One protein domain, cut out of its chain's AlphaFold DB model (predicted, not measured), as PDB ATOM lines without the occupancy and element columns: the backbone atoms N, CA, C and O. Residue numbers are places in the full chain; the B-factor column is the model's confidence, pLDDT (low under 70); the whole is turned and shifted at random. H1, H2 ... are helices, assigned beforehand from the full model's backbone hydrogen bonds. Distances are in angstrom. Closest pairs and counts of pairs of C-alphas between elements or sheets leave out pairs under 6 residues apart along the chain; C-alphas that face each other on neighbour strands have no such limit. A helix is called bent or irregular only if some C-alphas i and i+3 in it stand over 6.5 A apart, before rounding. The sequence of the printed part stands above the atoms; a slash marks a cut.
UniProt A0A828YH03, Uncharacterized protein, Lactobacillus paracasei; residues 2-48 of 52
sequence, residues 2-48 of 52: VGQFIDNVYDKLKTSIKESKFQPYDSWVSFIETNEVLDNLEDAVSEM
ATOM      1  N   VAL A   2     207.473 128.258 196.048       83.69
ATOM      2  CA  VAL A   2     206.022 128.023 195.839       83.69
ATOM      3  C   VAL A   2     205.197 128.197 197.122       83.69
ATOM      4  O   VAL A   2     204.188 128.886 197.095       83.69
ATOM      5  N   GLY A   3     205.652 127.657 198.262       89.94
ATOM      6  CA  GLY A   3     204.934 127.815 199.540       89.94
ATOM      7  C   GLY A   3     204.721 129.283 199.930       89.94
ATOM      8  O   GLY A   3     203.595 129.702 200.136       89.94
ATOM      9  N   GLN A   4     205.781 130.097 199.874       92.19
ATOM     10  CA  GLN A   4     205.692 131.542 200.138       92.19
ATOM     11  C   GLN A   4     204.770 132.282 199.164       92.19
ATOM     12  O   GLN A   4     204.151 133.268 199.543       92.19
ATOM     13  N   PHE A   5     204.692 131.846 197.905       86.75
ATOM     14  CA  PHE A   5     203.740 132.421 196.960       86.75
ATOM     15  C   PHE A   5     202.300 132.141 197.406       86.75
ATOM     16  O   PHE A   5     201.505 133.075 197.485       86.75
ATOM     17  N   ILE A   6     201.995 130.889 197.766       91.50
ATOM     18  CA  ILE A   6     200.671 130.501 198.268       91.50
ATOM     19  C   ILE A   6     200.332 131.263 199.556       91.50
ATOM     20  O   ILE A   6     199.240 131.823 199.647       91.50
ATOM     21  N   ASP A   7     201.271 131.366 200.500       94.19
ATOM     22  CA  ASP A   7     201.080 132.103 201.757       94.19
ATOM     23  C   ASP A   7     200.779 133.589 201.496       94.19
ATOM     24  O   ASP A   7     199.823 134.141 202.037       94.19
ATOM     25  N   ASN A   8     201.527 134.231 200.593       92.50
ATOM     26  CA  ASN A   8     201.323 135.639 200.249       92.50
ATOM     27  C   ASN A   8     199.968 135.900 199.574       92.50
ATOM     28  O   ASN A   8     199.352 136.945 199.803       92.50
ATOM     29  N   VAL A   9     199.516 134.987 198.709       90.56
ATOM     30  CA  VAL A   9     198.190 135.080 198.078       90.56
ATOM     31  C   VAL A   9     197.106 134.916 199.141       90.56
ATOM     32  O   VAL A   9     196.196 135.742 199.211       90.56
ATOM     33  N   TYR A  10     197.238 133.913 200.012       92.62
ATOM     34  CA  TYR A  10     196.311 133.684 201.116       92.62
ATOM     35  C   TYR A  10     196.203 134.906 202.039       92.62
ATOM     36  O   TYR A  10     195.093 135.361 202.313       92.62
ATOM     37  N   ASP A  11     197.327 135.479 202.471       94.31
ATOM     38  CA  ASP A  11     197.339 136.631 203.374       94.31
ATOM     39  C   ASP A  11     196.676 137.861 202.743       94.31
ATOM     40  O   ASP A  11     195.862 138.530 203.384       94.31
ATOM     41  N   LYS A  12     196.940 138.131 201.458       91.94
ATOM     42  CA  LYS A  12     196.262 139.214 200.727       91.94
ATOM     43  C   LYS A  12     194.749 139.024 200.694       91.94
ATOM     44  O   LYS A  12     194.013 139.960 201.019       91.94
ATOM     45  N   LEU A  13     194.281 137.824 200.350       92.12
ATOM     46  CA  LEU A  13     192.850 137.519 200.329       92.12
ATOM     47  C   LEU A  13     192.246 137.679 201.726       92.12
ATOM     48  O   LEU A  13     191.274 138.411 201.903       92.12
ATOM     49  N   LYS A  14     192.887 137.101 202.741       91.81
ATOM     50  CA  LYS A  14     192.442 137.168 204.134       91.81
ATOM     51  C   LYS A  14     192.313 138.597 204.652       91.81
ATOM     52  O   LYS A  14     191.342 138.903 205.333       91.81
ATOM     53  N   THR A  15     193.261 139.481 204.335       92.56
ATOM     54  CA  THR A  15     193.185 140.896 204.751       92.56
ATOM     55  C   THR A  15     192.028 141.658 204.103       92.56
ATOM     56  O   THR A  15     191.560 142.647 204.665       92.56
ATOM     57  N   SER A  16     191.554 141.194 202.946       89.56
ATOM     58  CA  SER A  16     190.458 141.816 202.197       89.56
ATOM     59  C   SER A  16     189.087 141.249 202.582       89.56
ATOM     60  O   SER A  16     188.068 141.932 202.451       89.56
ATOM     61  N   ILE A  17     189.049 140.015 203.090       91.81
ATOM     62  CA  ILE A  17     187.818 139.319 203.466       91.81
ATOM     63  C   ILE A  17     187.343 139.771 204.846       91.81
ATOM     64  O   ILE A  17     188.035 139.654 205.857       91.81
ATOM     65  N   LYS A  18     186.090 140.227 204.911       88.44
ATOM     66  CA  LYS A  18     185.381 140.430 206.179       88.44
ATOM     67  C   LYS A  18     184.816 139.100 206.663       88.44
ATOM     68  O   LYS A  18     183.644 138.803 206.458       88.44
ATOM     69  N   GLU A  19     185.671 138.294 207.277       85.50
ATOM     70  CA  GLU A  19     185.324 136.940 207.710       85.50
ATOM     71  C   GLU A  19     184.245 136.943 208.806       85.50
ATOM     72  O   GLU A  19     184.395 137.558 209.869       85.50
ATOM     73  N   SER A  20     183.143 136.231 208.562       87.69
ATOM     74  CA  SER A  20     182.133 135.964 209.584       87.69
ATOM     75  C   SER A  20     182.661 134.961 210.604       87.69
ATOM     76  O   SER A  20     183.106 133.873 210.252       87.69
ATOM     77  N   LYS A  21     182.511 135.274 211.895       86.62
ATOM     78  CA  LYS A  21     182.866 134.354 212.992       86.62
ATOM     79  C   LYS A  21     182.015 133.082 213.019       86.62
ATOM     80  O   LYS A  21     182.441 132.085 213.589       86.62
ATOM     81  N   PHE A  22     180.808 133.138 212.462       90.69
ATOM     82  CA  PHE A  22     179.849 132.032 212.496       90.69
ATOM     83  C   PHE A  22     179.855 131.220 211.202       90.69
ATOM     84  O   PHE A  22     179.541 130.034 211.229       90.69
ATOM     85  N   GLN A  23     180.223 131.854 210.085       90.56
ATOM     86  CA  GLN A  23     180.257 131.246 208.753       90.56
ATOM     87  C   GLN A  23     181.500 131.716 207.980       90.56
ATOM     88  O   GLN A  23     181.387 132.464 207.002       90.56
ATOM     89  N   PRO A  24     182.706 131.333 208.434       89.69
ATOM     90  CA  PRO A  24     183.948 131.770 207.809       89.69
ATOM     91  C   PRO A  24     184.029 131.289 206.358       89.69
ATOM     92  O   PRO A  24     184.235 132.101 205.463       89.69
ATOM     93  N   TYR A  25     183.749 130.007 206.105       92.56
ATOM     94  CA  TYR A  25     183.776 129.427 204.758       92.56
ATOM     95  C   TYR A  25     182.862 130.171 203.774       92.56
ATOM     96  O   TYR A  25     183.322 130.587 202.715       92.56
ATOM     97  N   ASP A  26     181.609 130.433 204.152       94.62
ATOM     98  CA  ASP A  26     180.656 131.131 203.280       94.62
ATOM     99  C   ASP A  26     181.104 132.571 202.974       94.62
ATOM    100  O   ASP A  26     180.873 133.078 201.880       94.62
ATOM    101  N   SER A  27     181.800 133.223 203.915       94.19
ATOM    102  CA  SER A  27     182.374 134.561 203.699       94.19
ATOM    103  C   SER A  27     183.497 134.533 202.661       94.19
ATOM    104  O   SER A  27     183.605 135.444 201.843       94.19
ATOM    105  N   TRP A  28     184.323 133.484 202.685       94.88
ATOM    106  CA  TRP A  28     185.374 133.260 201.696       94.88
ATOM    107  C   TRP A  28     184.792 132.942 200.320       94.88
ATOM    108  O   TRP A  28     185.195 133.573 199.349       94.88
ATOM    109  N   VAL A  29     183.820 132.026 200.242       94.88
ATOM    110  CA  VAL A  29     183.131 131.683 198.987       94.88
ATOM    111  C   VAL A  29     182.489 132.925 198.384       94.88
ATOM    112  O   VAL A  29     182.797 133.282 197.253       94.88
ATOM    113  N   SER A  30     181.688 133.651 199.170       94.88
ATOM    114  CA  SER A  30     181.023 134.866 198.701       94.88
ATOM    115  C   SER A  30     182.021 135.913 198.215       94.88
ATOM    116  O   SER A  30     181.792 136.520 197.172       94.88
ATOM    117  N   PHE A  31     183.141 136.114 198.915       94.56
ATOM    118  CA  PHE A  31     184.173 137.040 198.458       94.56
ATOM    119  C   PHE A  31     184.818 136.586 197.145       94.56
ATOM    120  O   PHE A  31     184.962 137.400 196.237       94.56
ATOM    121  N   ILE A  32     185.204 135.314 197.042       94.38
ATOM    122  CA  ILE A  32     185.874 134.764 195.858       94.38
ATOM    123  C   ILE A  32     184.959 134.841 194.633       94.38
ATOM    124  O   ILE A  32     185.410 135.293 193.585       94.38
ATOM    125  N   GLU A  33     183.690 134.459 194.778       95.19
ATOM    126  CA  GLU A  33     182.702 134.487 193.695       95.19
ATOM    127  C   GLU A  33     182.316 135.921 193.313       95.19
ATOM    128  O   GLU A  33     182.345 136.272 192.141       95.19
ATOM    129  N   THR A  34     182.013 136.788 194.288       95.25
ATOM    130  CA  THR A  34     181.571 138.172 194.009       95.25
ATOM    131  C   THR A  34     182.656 139.010 193.339       95.25
ATOM    132  O   THR A  34     182.343 139.948 192.612       95.25
ATOM    133  N   ASN A  35     183.928 138.712 193.615       94.50
ATOM    134  CA  ASN A  35     185.060 139.432 193.032       94.50
ATOM    135  C   ASN A  35     185.729 138.652 191.890       94.50
ATOM    136  O   ASN A  35     186.811 139.054 191.470       94.50
ATOM    137  N   GLU A  36     185.134 137.540 191.436       96.06
ATOM    138  CA  GLU A  36     185.643 136.717 190.324       96.06
ATOM    139  C   GLU A  36     187.147 136.409 190.480       96.06
ATOM    140  O   GLU A  36     187.945 136.503 189.550       96.06
ATOM    141  N   VAL A  37     187.586 136.124 191.713       93.69
ATOM    142  CA  VAL A  37     189.021 136.097 192.059       93.69
ATOM    143  C   VAL A  37     189.762 135.009 191.285       93.69
ATOM    144  O   VAL A  37     190.916 135.205 190.909       93.69
ATOM    145  N   LEU A  38     189.116 133.859 191.082       92.81
ATOM    146  CA  LEU A  38     189.715 132.727 190.377       92.81
ATOM    147  C   LEU A  38     189.824 132.990 188.876       92.81
ATOM    148  O   LEU A  38     190.884 132.721 188.320       92.81
ATOM    149  N   ASP A  39     188.798 133.581 188.265       94.56
ATOM    150  CA  ASP A  39     188.799 133.918 186.836       94.56
ATOM    151  C   ASP A  39     189.887 134.958 186.538       94.56
ATOM    152  O   ASP A  39     190.740 134.758 185.678       94.56
ATOM    153  N   ASN A  40     189.970 136.007 187.362       92.56
ATOM    154  CA  ASN A  40     191.027 137.013 187.255       92.56
ATOM    155  C   ASN A  40     192.440 136.423 187.437       92.56
ATOM    156  O   ASN A  40     193.406 136.915 186.852       92.56
ATOM    157  N   LEU A  41     192.591 135.392 188.277       90.50
ATOM    158  CA  LEU A  41     193.872 134.707 188.456       90.50
ATOM    159  C   LEU A  41     194.211 133.825 187.247       90.50
ATOM    160  O   LEU A  41     195.375 133.776 186.852       90.50
ATOM    161  N   GLU A  42     193.222 133.138 186.674       90.12
ATOM    162  CA  GLU A  42     193.373 132.339 185.457       90.12
ATOM    163  C   GLU A  42     193.786 133.209 184.268       90.12
ATOM    164  O   GLU A  42     194.759 132.879 183.582       90.12
ATOM    165  N   ASP A  43     193.128 134.352 184.080       92.69
ATOM    166  CA  ASP A  43     193.476 135.330 183.050       92.69
ATOM    167  C   ASP A  43     194.906 135.843 183.246       92.69
ATOM    168  O   ASP A  43     195.731 135.777 182.332       92.69
ATOM    169  N   ALA A  44     195.256 136.254 184.470       89.94
ATOM    170  CA  ALA A  44     196.598 136.737 184.781       89.94
ATOM    171  C   ALA A  44     197.683 135.686 184.514       89.94
ATOM    172  O   ALA A  44     198.765 136.038 184.055       89.94
ATOM    173  N   VAL A  45     197.421 134.405 184.798       87.88
ATOM    174  CA  VAL A  45     198.346 133.298 184.496       87.88
ATOM    175  C   VAL A  45     198.421 133.034 182.994       87.88
ATOM    176  O   VAL A  45     199.505 132.754 182.486       87.88
ATOM    177  N   SER A  46     197.304 133.140 182.278       87.44
ATOM    178  CA  SER A  46     197.242 132.952 180.825       87.44
ATOM    179  C   SER A  46     198.029 134.021 180.063       87.44
ATOM    180  O   SER A  46     198.586 133.740 179.002       87.44
ATOM    181  N   GLU A  47     198.130 135.227 180.623       89.50
ATOM    182  CA  GLU A  47     198.952 136.321 180.097       89.50
ATOM    183  C   GLU A  47     200.447 136.196 180.440       89.50
ATOM    184  O   GLU A  47     201.273 136.926 179.884       89.50
ATOM    185  N   MET A  48     200.836 135.287 181.341       90.12
ATOM    186  CA  MET A  48     202.244 135.110 181.691       90.12
ATOM    187  C   MET A  48     203.005 134.418 180.561       90.12
ATOM    188  O   MET A  48     202.745 133.268 180.206       90.12
TER     189      MET A  48
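This is residues 2 to 48 of the 52 residues of an uncharacterized protein of Lactobacillus paracasei (UniProt A0A828YH03). The three helices form an open, crooked V. The long helix H1 is one arm, H2 and H3 follow each other as the other arm with a corner between them, and the V closes where the last residues of H1 come near H2, while residues 2 to 12 of H1 and 38 to 48 at the other end stick out. The link from H1 to H2 runs out past that narrow end, and residues 21 to 26 stick out there. The printed part has 47 residues with three named helices, in the order H1, H2, H3, and no named strand, and its class is all helix. The whole is loose, with a radius of gyration of the C-alphas of 12.0 A, and its C-alphas span 38 by 23 by 13 A, only just a flat outline.

H1, residues 2 to 16, is the longest helix and touches no helix. It is near H2, residues 24 to 34, with 6 pairs of C-alphas within 10 A, the closest 8.4 A apart. H2 and H3, residues 37 to 46, are close but not clearly touching, with 1 pair of C-alphas within 8 A; the closest C-alphas are those of Ile 32 and Leu 38, 7.0 A apart. Their lines stand at a steep tilt of 55 degrees, and they run the same way, with their centres 17.0 A apart. H1 and H3 are apart. In H1, H2 and H3 every O i to N i+4 pair is within hydrogen-bond range.

H1 begins at C-alpha 2 (206.022, 128.023, 195.839), ends at C-alpha 16 (190.458, 141.816, 202.197), and is 21.7 A long from first to last C-alpha. H2 begins at C-alpha 24 (183.948, 131.770, 207.809) and is 15.4 A long from Pro 24 to Thr 34. H3 is 14.3 A long from Val 37 to Ser 46 and ends at C-alpha 46 (197.242, 132.952, 180.825). None of the three is bent.

The two C-alphas farthest apart are those of Phe 22 and Met 48, 38.2 A. The first and last printed C-alphas, those of Val 2 and Met 48, are 16.3 A apart. The link from H1 to H2, with 7 residues between them, is short, and the link from H2 to H3, with 2, is tight; there is no long link. The printed part has no cut. The mean pLDDT of the printed part is 91.6, and no printed residue is under 70.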